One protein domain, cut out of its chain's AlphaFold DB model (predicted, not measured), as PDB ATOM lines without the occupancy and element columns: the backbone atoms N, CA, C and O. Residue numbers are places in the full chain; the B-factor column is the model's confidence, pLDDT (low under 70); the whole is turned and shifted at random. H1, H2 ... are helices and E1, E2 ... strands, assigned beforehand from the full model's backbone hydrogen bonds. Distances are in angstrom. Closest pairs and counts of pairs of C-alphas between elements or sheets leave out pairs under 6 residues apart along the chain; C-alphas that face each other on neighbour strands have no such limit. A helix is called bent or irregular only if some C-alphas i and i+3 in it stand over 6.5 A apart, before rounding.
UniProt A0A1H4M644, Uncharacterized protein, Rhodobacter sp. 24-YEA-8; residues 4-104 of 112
ATOM      1  N   GLN A   4      42.187 -20.400 -34.960       95.81
ATOM      2  CA  GLN A   4      43.501 -20.928 -35.324       95.81
ATOM      3  C   GLN A   4      44.300 -21.393 -34.098       95.81
ATOM      4  O   GLN A   4      44.762 -22.528 -34.082       95.81
ATOM      5  N   ASP A   5      44.386 -20.561 -33.051       95.62
ATOM      6  CA  ASP A   5      45.088 -20.915 -31.807       95.62
ATOM      7  C   ASP A   5      44.432 -22.123 -31.123       95.62
ATOM      8  O   ASP A   5      45.120 -23.028 -30.665       95.62
ATOM      9  N   PHE A   6      43.094 -22.155 -31.083       93.75
ATOM     10  CA  PHE A   6      42.340 -23.266 -30.497       93.75
ATOM     11  C   PHE A   6      42.610 -24.585 -31.229       93.75
ATOM     12  O   PHE A   6      42.798 -25.618 -30.595       93.75
ATOM     13  N   ILE A   7      42.625 -24.559 -32.563       94.50
ATOM     14  CA  ILE A   7      42.878 -25.750 -33.375       94.50
ATOM     15  C   ILE A   7      44.326 -26.205 -33.217       94.50
ATOM     16  O   ILE A   7      44.557 -27.393 -33.010       94.50
ATOM     17  N   ALA A   8      45.287 -25.279 -33.246       94.62
ATOM     18  CA  ALA A   8      46.695 -25.606 -33.051       94.62
ATOM     19  C   ALA A   8      46.944 -26.275 -31.690       94.62
ATOM     20  O   ALA A   8      47.552 -27.343 -31.641       94.62
ATOM     21  N   ASP A   9      46.409 -25.689 -30.615       93.19
ATOM     22  CA  ASP A   9      46.503 -26.216 -29.251       93.19
ATOM     23  C   ASP A   9      45.885 -27.617 -29.139       93.19
ATOM     24  O   ASP A   9      46.499 -28.545 -28.615       93.19
ATOM     25  N   ARG A  10      44.692 -27.813 -29.712       91.88
ATOM     26  CA  ARG A  10      43.994 -29.104 -29.661       91.88
ATOM     27  C   ARG A  10      44.688 -30.198 -30.454       91.88
ATOM     28  O   ARG A  10      44.803 -31.309 -29.945       91.88
ATOM     29  N   LEU A  11      45.162 -29.891 -31.658       92.12
ATOM     30  CA  LEU A  11      45.909 -30.852 -32.467       92.12
ATOM     31  C   LEU A  11      47.219 -31.246 -31.777       92.12
ATOM     32  O   LEU A  11      47.566 -32.423 -31.784       92.12
ATOM     33  N   GLN A  12      47.909 -30.293 -31.140       92.56
ATOM     34  CA  GLN A  12      49.132 -30.569 -30.385       92.56
ATOM     35  C   GLN A  12      48.862 -31.399 -29.124       92.56
ATOM     36  O   GLN A  12      49.618 -32.317 -28.831       92.56
ATOM     37  N   ALA A  13      47.774 -31.125 -28.402       90.44
ATOM     38  CA  ALA A  13      47.406 -31.856 -27.188       90.44
ATOM     39  C   ALA A  13      47.061 -33.337 -27.438       90.44
ATOM     40  O   ALA A  13      47.029 -34.131 -26.500       90.44
ATOM     41  N   CYS A  14      46.781 -33.719 -28.688       87.81
ATOM     42  CA  CYS A  14      46.586 -35.115 -29.081       87.81
ATOM     43  C   CYS A  14      47.898 -35.855 -29.383       87.81
ATOM     44  O   CYS A  14      47.852 -37.042 -29.707       87.81
ATOM     45  N   LEU A  15      49.041 -35.176 -29.309       90.12
ATOM     46  CA  LEU A  15      50.351 -35.738 -29.607       90.12
ATOM     47  C   LEU A  15      51.160 -35.940 -28.318       90.12
ATOM     48  O   LEU A  15      50.999 -35.172 -27.370       90.12
ATOM     49  N   PRO A  16      52.050 -36.946 -28.272       90.94
ATOM     50  CA  PRO A  16      53.037 -37.056 -27.206       90.94
ATOM     51  C   PRO A  16      53.945 -35.822 -27.140       90.94
ATOM     52  O   PRO A  16      54.182 -35.146 -28.146       90.94
ATOM     53  N   ASP A  17      54.517 -35.575 -25.963       91.38
ATOM     54  CA  ASP A  17      55.465 -34.480 -25.763       91.38
ATOM     55  C   ASP A  17      56.637 -34.565 -26.756       91.38
ATOM     56  O   ASP A  17      57.257 -35.614 -26.942       91.38
ATOM     57  N   GLY A  18      56.945 -33.438 -27.401       90.81
ATOM     58  CA  GLY A  18      58.034 -33.327 -28.375       90.81
ATOM     59  C   GLY A  18      57.692 -33.777 -29.799       90.81
ATOM     60  O   GLY A  18      58.497 -33.547 -30.701       90.81
ATOM     61  N   VAL A  19      56.510 -34.354 -30.040       94.00
ATOM     62  CA  VAL A  19      56.058 -34.685 -31.398       94.00
ATOM     63  C   VAL A  19      55.508 -33.421 -32.076       94.00
ATOM     64  O   VAL A  19      54.579 -32.802 -31.549       94.00
ATOM     65  N   PRO A  20      56.060 -33.001 -33.232       93.56
ATOM     66  CA  PRO A  20      55.567 -31.833 -33.952       93.56
ATOM     67  C   PRO A  20      54.201 -32.121 -34.589       93.56
ATOM     68  O   PRO A  20      53.906 -33.275 -34.900       93.56
ATOM     69  N   PRO A  21      53.384 -31.097 -34.874       94.12
ATOM     70  CA  PRO A  21      52.097 -31.288 -35.528       94.12
ATOM     71  C   PRO A  21      52.236 -31.954 -36.906       94.12
ATOM     72  O   PRO A  21      53.196 -31.726 -37.639       94.12
ATOM     73  N   ALA A  22      51.229 -32.743 -37.286       93.50
ATOM     74  CA  ALA A  22      51.161 -33.419 -38.588       93.50
ATOM     75  C   ALA A  22      50.832 -32.475 -39.767       93.50
ATOM     76  O   ALA A  22      50.682 -32.922 -40.907       93.50
ATOM     77  N   TYR A  23      50.730 -31.169 -39.512       95.44
ATOM     78  CA  TYR A  23      50.492 -30.136 -40.513       95.44
ATOM     79  C   TYR A  23      51.616 -29.099 -40.526       95.44
ATOM     80  O   TYR A  23      52.276 -28.848 -39.522       95.44
ATOM     81  N   ARG A  24      51.826 -28.495 -41.695       95.75
ATOM     82  CA  ARG A  24      52.771 -27.401 -41.923       95.75
ATOM     83  C   ARG A  24      52.129 -26.039 -41.673       95.75
ATOM     84  O   ARG A  24      52.786 -25.149 -41.146       95.75
ATOM     85  N   GLU A  25      50.867 -25.875 -42.065       96.94
ATOM     86  CA  GLU A  25      50.171 -24.587 -42.026       96.94
ATOM     87  C   GLU A  25      48.670 -24.757 -41.756       96.94
ATOM     88  O   GLU A  25      48.054 -25.703 -42.245       96.94
ATOM     89  N   ILE A  26      48.085 -23.821 -41.000       97.62
ATOM     90  CA  ILE A  26      46.631 -23.633 -40.901       97.62
ATOM     91  C   ILE A  26      46.264 -22.501 -41.862       97.62
ATOM     92  O   ILE A  26      46.584 -21.344 -41.589       97.62
ATOM     93  N   VAL A  27      45.609 -22.838 -42.972       97.69
ATOM     94  CA  VAL A  27      45.252 -21.893 -44.044       97.69
ATOM     95  C   VAL A  27      44.059 -21.038 -43.637       97.69
ATOM     96  O   VAL A  27      44.032 -19.826 -43.845       97.69
ATOM     97  N   SER A  28      43.053 -21.679 -43.051       97.19
ATOM     98  CA  SER A  28      41.813 -21.047 -42.617       97.19
ATOM     99  C   SER A  28      41.380 -21.672 -41.294       97.19
ATOM    100  O   SER A  28      41.650 -22.842 -41.028       97.19
ATOM    101  N   ALA A  29      40.728 -20.892 -40.434       97.56
ATOM    102  CA  ALA A  29      40.127 -21.413 -39.215       97.56
ATOM    103  C   ALA A  29      38.930 -20.557 -38.809       97.56
ATOM    104  O   ALA A  29      39.030 -19.330 -38.731       97.56
ATOM    105  N   SER A  30      37.811 -21.197 -38.485       97.06
ATOM    106  CA  SER A  30      36.618 -20.512 -37.996       97.06
ATOM    107  C   SER A  30      35.909 -21.326 -36.916       97.06
ATOM    108  O   SER A  30      36.103 -22.533 -36.788       97.06
ATOM    109  N   PHE A  31      35.112 -20.646 -36.091       95.88
ATOM    110  CA  PHE A  31      34.147 -21.324 -35.233       95.88
ATOM    111  C   PHE A  31      32.799 -21.337 -35.939       95.88
ATOM    112  O   PHE A  31      32.290 -20.283 -36.313       95.88
ATOM    113  N   GLU A  32      32.205 -22.515 -36.035       94.31
ATOM    114  CA  GLU A  32      30.894 -22.724 -36.629       94.31
ATOM    115  C   GLU A  32      29.903 -23.238 -35.582       94.31
ATOM    116  O   GLU A  32      30.276 -23.876 -34.592       94.31
ATOM    117  N   GLY A  33      28.618 -22.968 -35.808       91.44
ATOM    118  CA  GLY A  33      27.543 -23.368 -34.903       91.44
ATOM    119  C   GLY A  33      27.484 -22.554 -33.606       91.44
ATOM    120  O   GLY A  33      28.137 -21.524 -33.438       91.44
ATOM    121  N   SER A  34      26.648 -23.006 -32.671       88.12
ATOM    122  CA  SER A  34      26.447 -22.353 -31.373       88.12
ATOM    123  C   SER A  34      26.105 -23.366 -30.276       88.12
ATOM    124  O   SER A  34      25.706 -24.499 -30.555       88.12
ATOM    125  N   GLY A  35      26.295 -22.961 -29.015       86.19
ATOM    126  CA  GLY A  35      26.010 -23.797 -27.847       86.19
ATOM    127  C   GLY A  35      26.753 -25.137 -27.878       86.19
ATOM    128  O   GLY A  35      27.947 -25.182 -28.170       86.19
ATOM    129  N   ALA A  36      26.026 -26.222 -27.604       83.31
ATOM    130  CA  ALA A  36      26.554 -27.588 -27.592       83.31
ATOM    131  C   ALA A  36      27.023 -28.090 -28.973       83.31
ATOM    132  O   ALA A  36      27.826 -29.013 -29.038       83.31
ATOM    133  N   ASN A  37      26.570 -27.462 -30.064       86.00
ATOM    134  CA  ASN A  37      26.942 -27.826 -31.436       86.00
ATOM    135  C   ASN A  37      28.085 -26.962 -31.985       86.00
ATOM    136  O   ASN A  37      28.376 -27.006 -33.181       86.00
ATOM    137  N   ARG A  38      28.700 -26.120 -31.146       90.50
ATOM    138  CA  ARG A  38      29.809 -25.276 -31.578       90.50
ATOM    139  C   ARG A  38      31.037 -26.139 -31.877       90.50
ATOM    140  O   ARG A  38      31.493 -26.906 -31.024       90.50
ATOM    141  N   LYS A  39      31.618 -25.950 -33.056       93.25
ATOM    142  CA  LYS A  39      32.837 -26.626 -33.515       93.25
ATOM    143  C   LYS A  39      33.830 -25.618 -34.081       93.25
ATOM    144  O   LYS A  39      33.452 -24.511 -34.454       93.25
ATOM    145  N   ALA A  40      35.102 -25.982 -34.098       95.06
ATOM    146  CA  ALA A  40      36.136 -25.269 -34.827       95.06
ATOM    147  C   ALA A  40      36.435 -26.046 -36.113       95.06
ATOM    148  O   ALA A  40      36.631 -27.257 -36.054       95.06
ATOM    149  N   VAL A  41      36.443 -25.367 -37.255       96.44
ATOM    150  CA  VAL A  41      36.738 -25.962 -38.564       96.44
ATOM    151  C   VAL A  41      37.965 -25.269 -39.136       96.44
ATOM    152  O   VAL A  41      38.062 -24.042 -39.050       96.44
ATOM    153  N   ALA A  42      38.901 -26.041 -39.684       97.88
ATOM    154  CA  ALA A  42      40.076 -25.507 -40.363       97.88
ATOM    155  C   ALA A  42      40.451 -26.291 -41.610       97.88
ATOM    156  O   ALA A  42      40.381 -27.523 -41.623       97.88
ATOM    157  N   ASP A  43      40.966 -25.547 -42.584       97.94
ATOM    158  CA  ASP A  43      41.742 -26.085 -43.690       97.94
ATOM    159  C   ASP A  43      43.232 -26.001 -43.357       97.94
ATOM    160  O   ASP A  43      43.746 -24.970 -42.909       97.94
ATOM    161  N   LEU A  44      43.929 -27.105 -43.582       97.62
ATOM    162  CA  LEU A  44      45.331 -27.313 -43.260       97.62
ATOM    163  C   LEU A  44      46.112 -27.668 -44.522       97.62
ATOM    164  O   LEU A  44      45.587 -28.321 -45.425       97.62
ATOM    165  N   ILE A  45      47.397 -27.329 -44.536       96.62
ATOM    166  CA  ILE A  45      48.384 -27.978 -45.403       96.62
ATOM    167  C   ILE A  45      49.175 -28.956 -44.545       96.62
ATOM    168  O   ILE A  45      49.835 -28.554 -43.587       96.62
ATOM    169  N   MET A  46      49.111 -30.242 -44.882       96.25
ATOM    170  CA  MET A  46      49.804 -31.313 -44.167       96.25
ATOM    171  C   MET A  46      51.328 -31.230 -44.369       96.25
ATOM    172  O   MET A  46      51.817 -30.527 -45.256       96.25
ATOM    173  N   ILE A  47      52.114 -31.938 -43.549       94.50
ATOM    174  CA  ILE A  47      53.593 -31.912 -43.634       94.50
ATOM    175  C   ILE A  47      54.146 -32.300 -45.014       94.50
ATOM    176  O   ILE A  47      55.204 -31.806 -45.413       94.50
ATOM    177  N   ASP A  48      53.409 -33.129 -45.751       90.31
ATOM    178  CA  ASP A  48      53.730 -33.613 -47.095       90.31
ATOM    179  C   ASP A  48      53.143 -32.734 -48.217       90.31
ATOM    180  O   ASP A  48      53.290 -33.054 -49.391       90.31
ATOM    181  N   GLY A  49      52.492 -31.621 -47.867       92.62
ATOM    182  CA  GLY A  49      51.936 -30.653 -48.808       92.62
ATOM    183  C   GLY A  49      50.502 -30.930 -49.263       92.62
ATOM    184  O   GLY A  49      49.935 -30.094 -49.964       92.62
ATOM    185  N   HIS A  50      49.885 -32.045 -48.864       92.94
ATOM    186  CA  HIS A  50      48.483 -32.297 -49.204       92.94
ATOM    187  C   HIS A  50      47.544 -31.417 -48.366       92.94
ATOM    188  O   HIS A  50      47.805 -31.210 -47.179       92.94
ATOM    189  N   PRO A  51      46.435 -30.920 -48.937       96.81
ATOM    190  CA  PRO A  51      45.429 -30.210 -48.161       96.81
ATOM    191  C   PRO A  51      44.677 -31.178 -47.240       96.81
ATOM    192  O   PRO A  51      44.553 -32.363 -47.544       96.81
ATOM    193  N   ALA A  52      44.133 -30.684 -46.135       96.88
ATOM    194  CA  ALA A  52      43.217 -31.428 -45.277       96.88
ATOM    195  C   ALA A  52      42.195 -30.489 -44.638       96.88
ATOM    196  O   ALA A  52      42.484 -29.315 -44.435       96.88
ATOM    197  N   THR A  53      41.036 -31.020 -44.264       97.38
ATOM    198  CA  THR A  53      40.024 -30.280 -43.502       97.38
ATOM    199  C   THR A  53      39.727 -31.037 -42.219       97.38
ATOM    200  O   THR A  53      39.447 -32.242 -42.241       97.38
ATOM    201  N   VAL A  54      39.802 -30.332 -41.092       95.88
ATOM    202  CA  VAL A  54      39.562 -30.882 -39.758       95.88
ATOM    203  C   VAL A  54      38.431 -30.138 -39.063       95.88
ATOM    204  O   VAL A  54      38.317 -28.916 -39.139       95.88
ATOM    205  N   GLU A  55      37.611 -30.895 -38.349       95.12
ATOM    206  CA  GLU A  55      36.600 -30.389 -37.436       95.12
ATOM    207  C   GLU A  55      36.947 -30.821 -36.014       95.12
ATOM    208  O   GLU A  55      37.178 -32.001 -35.746       95.12
ATOM    209  N   ILE A  56      36.962 -29.862 -35.095       93.19
ATOM    210  CA  ILE A  56      37.237 -30.083 -33.680       93.19
ATOM    211  C   ILE A  56      36.020 -29.637 -32.887       93.19
ATOM    212  O   ILE A  56      35.638 -28.463 -32.915       93.19
ATOM    213  N   SER A  57      35.390 -30.570 -32.179       89.56
ATOM    214  CA  SER A  57      34.256 -30.212 -31.336       89.56
ATOM    215  C   SER A  57      34.743 -29.386 -30.152       89.56
ATOM    216  O   SER A  57      35.730 -29.728 -29.501       89.56
ATOM    217  N   THR A  58      34.030 -28.304 -29.830       85.56
ATOM    218  CA  THR A  58      34.342 -27.545 -28.609       85.56
ATOM    219  C   THR A  58      33.835 -28.248 -27.345       85.56
ATOM    220  O   THR A  58      34.260 -27.894 -26.246       85.56
ATOM    221  N   TRP A  59      32.991 -29.278 -27.506       75.94
ATOM    222  CA  TRP A  59      32.383 -30.062 -26.428       75.94
ATOM    223  C   TRP A  59      32.275 -31.553 -26.803       75.94
ATOM    224  O   TRP A  59      31.841 -31.888 -27.904       75.94
ATOM    225  N   GLY A  60      32.604 -32.468 -25.885       65.19
ATOM    226  CA  GLY A  60      32.348 -33.911 -26.039       65.19
ATOM    227  C   GLY A  60      33.588 -34.813 -26.134       65.19
ATOM    228  O   GLY A  60      34.722 -34.357 -26.032       65.19
ATOM    229  N   LEU A  61      33.331 -36.120 -26.290       62.06
ATOM    230  CA  LEU A  61      34.315 -37.218 -26.230       62.06
ATOM    231  C   LEU A  61      35.082 -37.467 -27.539       62.06
ATOM    232  O   LEU A  61      36.113 -38.131 -27.506       62.06
ATOM    233  N   MET A  62      34.599 -36.963 -28.678       59.69
ATOM    234  CA  MET A  62      35.339 -36.999 -29.945       59.69
ATOM    235  C   MET A  62      35.916 -35.611 -30.218       59.69
ATOM    236  O   MET A  62      35.208 -34.760 -30.763       59.69
ATOM    237  N   PRO A  63      37.170 -35.344 -29.813       74.25
ATOM    238  CA  PRO A  63      37.717 -34.000 -29.893       74.25
ATOM    239  C   PRO A  63      37.950 -33.573 -31.339       74.25
ATOM    240  O   PRO A  63      37.756 -32.402 -31.629       74.25
ATOM    241  N   GLN A  64      38.297 -34.489 -32.252       86.44
ATOM    242  CA  GLN A  64      38.684 -34.140 -33.621       86.44
ATOM    243  C   GLN A  64      38.280 -35.187 -34.661       86.44
ATOM    244  O   GLN A  64      38.304 -36.391 -34.398       86.44
ATOM    245  N   ARG A  65      37.962 -34.716 -35.868       90.38
ATOM    246  CA  ARG A  65      37.674 -35.531 -37.049       90.38
ATOM    247  C   ARG A  65      38.211 -34.835 -38.294       90.38
ATOM    248  O   ARG A  65      37.870 -33.686 -38.547       90.38
ATOM    249  N   TYR A  66      38.962 -35.557 -39.117       91.75
ATOM    250  CA  TYR A  66      39.261 -35.106 -40.473       91.75
ATOM    251  C   TYR A  66      38.069 -35.416 -41.380       91.75
ATOM    252  O   TYR A  66      37.651 -36.570 -41.495       91.75
ATOM    253  N   THR A  67      37.484 -34.385 -41.984       93.00
ATOM    254  CA  THR A  67      36.408 -34.528 -42.978       93.00
ATOM    255  C   THR A  67      36.966 -34.715 -44.381       93.00
ATOM    256  O   THR A  67      36.320 -35.347 -45.213       93.00
ATOM    257  N   SER A  68      38.187 -34.232 -44.620       92.69
ATOM    258  CA  SER A  68      38.960 -34.461 -45.836       92.69
ATOM    259  C   SER A  68      40.429 -34.666 -45.477       92.69
ATOM    260  O   SER A  68      41.006 -33.861 -44.746       92.69
ATOM    261  N   LEU A  69      41.033 -35.748 -45.969       91.44
ATOM    262  CA  LEU A  69      42.452 -36.050 -45.774       91.44
ATOM    263  C   LEU A  69      43.010 -36.825 -46.984       91.44
ATOM    264  O   LEU A  69      43.300 -38.022 -46.883       91.44
ATOM    265  N   PRO A  70      43.119 -36.183 -48.162       85.56
ATOM    266  CA  PRO A  70      43.787 -36.784 -49.310       85.56
ATOM    267  C   PRO A  70      45.223 -37.187 -48.944       85.56
ATOM    268  O   PRO A  70      45.915 -36.498 -48.191       85.56
ATOM    269  N   GLY A  71      45.643 -38.350 -49.439       81.81
ATOM    270  CA  GLY A  71      46.892 -39.009 -49.040       81.81
ATOM    271  C   GLY A  71      46.744 -39.985 -47.865       81.81
ATOM    272  O   GLY A  71      47.652 -40.776 -47.636       81.81
ATOM    273  N   GLY A  72      45.608 -39.994 -47.158       87.44
ATOM    274  CA  GLY A  72      45.318 -40.973 -46.102       87.44
ATOM    275  C   GLY A  72      45.863 -40.581 -44.730       87.44
ATOM    276  O   GLY A  72      46.219 -39.434 -44.493       87.44
ATOM    277  N   HIS A  73      45.910 -41.504 -43.777       90.12
ATOM    278  CA  HIS A  73      46.363 -41.181 -42.422       90.12
ATOM    279  C   HIS A  73      47.886 -40.981 -42.351       90.12
ATOM    280  O   HIS A  73      48.625 -41.407 -43.237       90.12
ATOM    281  N   LEU A  74      48.350 -40.314 -41.294       90.81
ATOM    282  CA  LEU A  74      49.767 -40.111 -40.987       90.81
ATOM    283  C   LEU A  74      50.089 -40.799 -39.656       90.81
ATOM    284  O   LEU A  74      49.312 -40.667 -38.711       90.81
ATOM    285  N   SER A  75      51.236 -41.476 -39.577       90.94
ATOM    286  CA  SER A  75      51.848 -41.919 -38.316       90.94
ATOM    287  C   SER A  75      53.179 -41.203 -38.095       90.94
ATOM    288  O   SER A  75      53.839 -40.809 -39.061       90.94
ATOM    289  N   PHE A  76      53.564 -41.017 -36.833       91.25
ATOM    290  CA  PHE A  76      54.866 -40.478 -36.456       91.25
ATOM    291  C   PHE A  76      55.750 -41.617 -35.951       91.25
ATOM    292  O   PHE A  76      55.594 -42.068 -34.822       91.25
ATOM    293  N   GLU A  77      56.675 -42.059 -36.796       89.06
ATOM    294  CA  GLU A  77      57.576 -43.186 -36.530       89.06
ATOM    295  C   GLU A  77      59.009 -42.749 -36.826       89.06
ATOM    296  O   GLU A  77      59.248 -42.005 -37.784       89.06
ATOM    297  N   ASP A  78      59.967 -43.194 -36.013       87.12
ATOM    298  CA  ASP A  78      61.398 -42.893 -36.180       87.12
ATOM    299  C   ASP A  78      61.708 -41.390 -36.326       87.12
ATOM    300  O   ASP A  78      62.562 -40.967 -37.108       87.12
ATOM    301  N   GLY A  79      60.981 -40.550 -35.582       89.62
ATOM    302  CA  GLY A  79      61.184 -39.100 -35.575       89.62
ATOM    303  C   GLY A  79      60.639 -38.366 -36.805       89.62
ATOM    304  O   GLY A  79      60.953 -37.188 -36.991       89.62
ATOM    305  N   ARG A  80      59.832 -39.022 -37.650       91.38
ATOM    306  CA  ARG A  80      59.250 -38.413 -38.854       91.38
ATOM    307  C   ARG A  80      57.795 -38.816 -39.083       91.38
ATOM    308  O   ARG A  80      57.378 -39.937 -38.809       91.38
ATOM    309  N   TRP A  81      57.032 -37.899 -39.669       92.81
ATOM    310  CA  TRP A  81      55.677 -38.169 -40.146       92.81
ATOM    311  C   TRP A  81      55.704 -38.950 -41.466       92.81
ATOM    312  O   TRP A  81      56.426 -38.577 -42.392       92.81
ATOM    313  N   GLN A  82      54.908 -40.014 -41.565       91.56
ATOM    314  CA  GLN A  82      54.807 -40.883 -42.742       91.56
ATOM    315  C   GLN A  82      53.342 -41.217 -43.027       91.56
ATOM    316  O   GLN A  82      52.562 -41.425 -42.097       91.56
ATOM    317  N   ARG A  83      52.949 -41.261 -44.306       89.75
ATOM    318  CA  ARG A  83      51.603 -41.710 -44.687       89.75
ATOM    319  C   ARG A  83      51.483 -43.209 -44.451       89.75
ATOM    320  O   ARG A  83      52.405 -43.950 -44.785       89.75
ATOM    321  N   ILE A  84      50.338 -43.638 -43.938       89.62
ATOM    322  CA  ILE A  84      50.012 -45.051 -43.742       89.62
ATOM    323  C   ILE A  84      48.898 -45.470 -44.696       89.62
ATOM    324  O   ILE A  84      47.932 -44.729 -44.912       89.62
ATOM    325  N   ASN A  85      49.040 -46.662 -45.265       80.56
ATOM    326  CA  ASN A  85      47.989 -47.287 -46.043       80.56
ATOM    327  C   ASN A  85      46.853 -47.688 -45.084       80.56
ATOM    328  O   ASN A  85      47.093 -48.454 -44.152       80.56
ATOM    329  N   PRO A  86      45.616 -47.195 -45.273       76.62
ATOM    330  CA  PRO A  86      44.505 -47.539 -44.390       76.62
ATOM    331  C   PRO A  86      44.108 -49.024 -44.443       76.62
ATOM    332  O   PRO A  86      43.468 -49.496 -43.509       76.62
ATOM    333  N   GLU A  87      44.466 -49.757 -45.502       80.31
ATOM    334  CA  GLU A  87      44.126 -51.177 -45.660       80.31
ATOM    335  C   GLU A  87      45.092 -52.098 -44.909       80.31
ATOM    336  O   GLU A  87      44.666 -53.085 -44.312       80.31
ATOM    337  N   THR A  88      46.389 -51.777 -44.924       78.81
ATOM    338  CA  THR A  88      47.437 -52.610 -44.311       78.81
ATOM    339  C   THR A  88      47.955 -52.048 -42.990       78.81
ATOM    340  O   THR A  88      48.594 -52.769 -42.232       78.81
ATOM    341  N   LEU A  89      47.670 -50.773 -42.696       78.62
ATOM    342  CA  LEU A  89      48.253 -49.982 -41.603       78.62
ATOM    343  C   LEU A  89      49.781 -49.847 -41.677       78.62
ATOM    344  O   LEU A  89      50.414 -49.387 -40.729       78.62
ATOM    345  N   GLU A  90      50.369 -50.195 -42.818       82.75
ATOM    346  CA  GLU A  90      51.800 -50.071 -43.066       82.75
ATOM    347  C   GLU A  90      52.118 -48.712 -43.706       82.75
ATOM    348  O   GLU A  90      51.274 -48.142 -44.410       82.75
ATOM    349  N   PRO A  91      53.328 -48.162 -43.498       80.94
ATOM    350  CA  PRO A  91      53.775 -46.976 -44.216       80.94
ATOM    351  C   PRO A  91      53.697 -47.186 -45.731       80.94
ATOM    352  O   PRO A  91      54.068 -48.248 -46.235       80.94
ATOM    353  N   PHE A  92      53.268 -46.166 -46.479       74.75
ATOM    354  CA  PHE A  92      53.431 -46.213 -47.931       74.75
ATOM    355  C   PHE A  92      54.929 -46.326 -48.262       74.75
ATOM    356  O   PHE A  92      55.728 -45.579 -47.683       74.75
ATOM    357  N   PRO A  93      55.329 -47.220 -49.188       66.31
ATOM    358  CA  PRO A  93      56.715 -47.290 -49.628       66.31
ATOM    359  C   PRO A  93      57.138 -45.915 -50.150       66.31
ATOM    360  O   PRO A  93      56.365 -45.229 -50.828       66.31
ATOM    361  N   ALA A  94      58.350 -45.482 -49.796       59.03
ATOM    362  CA  ALA A  94      58.878 -44.195 -50.233       59.03
ATOM    363  C   ALA A  94      58.764 -44.079 -51.764       59.03
ATOM    364  O   ALA A  94      58.935 -45.065 -52.475       59.03
ATOM    365  N   GLN A  95      58.501 -42.877 -52.287       54.38
ATOM    366  CA  GLN A  95      58.252 -42.616 -53.718       54.38
ATOM    367  C   GLN A  95      59.293 -43.215 -54.694       54.38
ATOM    368  O   GLN A  95      58.981 -43.381 -55.870       54.38
ATOM    369  N   GLY A  96      60.497 -43.574 -54.229       48.72
ATOM    370  CA  GLY A  96      61.505 -44.295 -55.015       48.72
ATOM    371  C   GLY A  96      61.189 -45.774 -55.299       48.72
ATOM    372  O   GLY A  96      61.637 -46.289 -56.317       48.72
ATOM    373  N   ASP A  97      60.380 -46.437 -54.470       49.53
ATOM    374  CA  ASP A  97      60.003 -47.855 -54.619       49.53
ATOM    375  C   ASP A  97      58.712 -48.056 -55.424       49.53
ATOM    376  O   ASP A  97      58.446 -49.140 -55.941       49.53
ATOM    377  N   PHE A  98      57.902 -47.008 -55.589       46.22
ATOM    378  CA  PHE A  98      56.627 -47.116 -56.301       46.22
ATOM    379  C   PHE A  98      56.814 -47.457 -57.791       46.22
ATOM    380  O   PHE A  98      56.042 -48.226 -58.361       46.22
ATOM    381  N   LEU A  99      57.880 -46.940 -58.417       45.97
ATOM    382  CA  LEU A  99      58.235 -47.305 -59.792       45.97
ATOM    383  C   LEU A  99      58.778 -48.735 -59.890       45.97
ATOM    384  O   LEU A  99      58.475 -49.400 -60.876       45.97
ATOM    385  N   ALA A 100      59.502 -49.233 -58.881       49.66
ATOM    386  CA  ALA A 100      60.020 -50.604 -58.866       49.66
ATOM    387  C   ALA A 100      58.889 -51.638 -58.732       49.66
ATOM    388  O   ALA A 100      58.875 -52.633 -59.451       49.66
ATOM    389  N   THR A 101      57.880 -51.358 -57.905       50.00
ATOM    390  CA  THR A 101      56.708 -52.235 -57.733       50.00
ATOM    391  C   THR A 101      55.801 -52.274 -58.969       50.00
ATOM    392  O   THR A 101      55.181 -53.299 -59.239       50.00
ATOM    393  N   LEU A 102      55.737 -51.195 -59.761       51.69
ATOM    394  CA  LEU A 102      54.954 -51.157 -61.006       51.69
ATOM    395  C   LEU A 102      55.700 -51.695 -62.238       51.69
ATOM    396  O   LEU A 102      55.053 -52.009 -63.236       51.69
ATOM    397  N   THR A 103      57.033 -51.791 -62.191       48.72
ATOM    398  CA  THR A 103      57.853 -52.378 -63.272       48.72
ATOM    399  C   THR A 103      58.383 -53.771 -62.959       48.72
ATOM    400  O   THR A 103      58.971 -54.395 -63.844       48.72
ATOM    401  N   ALA A 104      58.150 -54.296 -61.753       48.91
ATOM    402  CA  ALA A 104      58.384 -55.700 -61.470       48.91
ATOM    403  C   ALA A 104      57.505 -56.541 -62.416       48.91
ATOM    404  O   ALA A 104      56.275 -56.410 -62.381       48.91
TER     405      ALA A 104
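Overview. This is residues 4 to 104 of the 112 residues of an uncharacterized protein of Rhodobacter sp. 24-YEA-8 (UniProt A0A1H4M644). A strongly twisted sheet of four strands, E1 to E4, has helix H1 across one face, while a separate small hairpin, E5 and E6, follows it along the long axis, and a tail ending in helix H2 makes the far end, where residues 95 to 100 stick out. The printed part has 101 residues, with two named helices and six named strands in the order H1 E1 E2 E3 E4 E5 E6 H2. The four-stranded sheet has the order E1 - E2 - E3 - E4, all antiparallel, and the class is mixed, helices and strands. The whole is only just loose, close to compact, with a radius of gyration of the C-alphas of 15.7 A and spans of 56 by 26 by 24 A.

Arrangement. H1, residues 4 to 13, is on the sheet of E1, residues 23 to 32, E2, residues 39 to 46, E3, residues 51 to 57, and E4, residues 64 to 68. H1 and this sheet form two layers, the helix on one face, with a height over the sheet of 8.1 A. H1 lies over E3, with E2 only just short at 2 C-alphas, and runs across the strands at 87 degrees to E3 on the local plane. The closest C-alphas of H1 and E1 are those of Gln 4 and Ala 29, 5.2 A apart. E1 to E4 make a meander, each strand the antiparallel neighbour of the one before. In the hairpin E1 and E2, N 30 and O 41 are within hydrogen-bond range at 2.9 A; E1 bends by 65 degrees at residue 27 and E2 by 51 degrees at residue 43. In the hairpin E2 and E3, N 42 and O 54 are 3.0 A apart, and in the hairpin E3 and E4, N 55 and O 65 are 2.8 A apart. E5, residues 73 to 77, and E6, residues 80 to 84, form a hairpin of their own, antiparallel at 141 degrees, with N 75 and O 82 at 2.8 A, and both are apart from E1, E2, E3 and E4. H2, residues 95 to 103, is not on the four-stranded sheet and is apart from H1 and E5. Every O i to N i+4 pair is within hydrogen-bond range in H1, but 3 of 5 in H2.

Along the chain. H1 begins at C-alpha 4, (43.501, -20.928, -35.324), and is 14.2 A long. E1 is 21.3 A long, E2 20.6 A and E3 20.2 A; E4 measures 12.2 A, E5 12.8 A and E6 12.4 A. H2, 13.7 A long, ends at C-alpha 103, (57.853, -52.378, -63.272); it is only just irregular, with C-alphas 96 and 99 at 6.52 A.

Size, cuts and confidence. The two C-alphas farthest apart, those of Gly 35 and Ala 104, are 56.5 A apart. The printed part has no cut, and no link is long. The mean pLDDT of the printed part is 85.3; residues 60 to 62 and 93 to 104 are under 70.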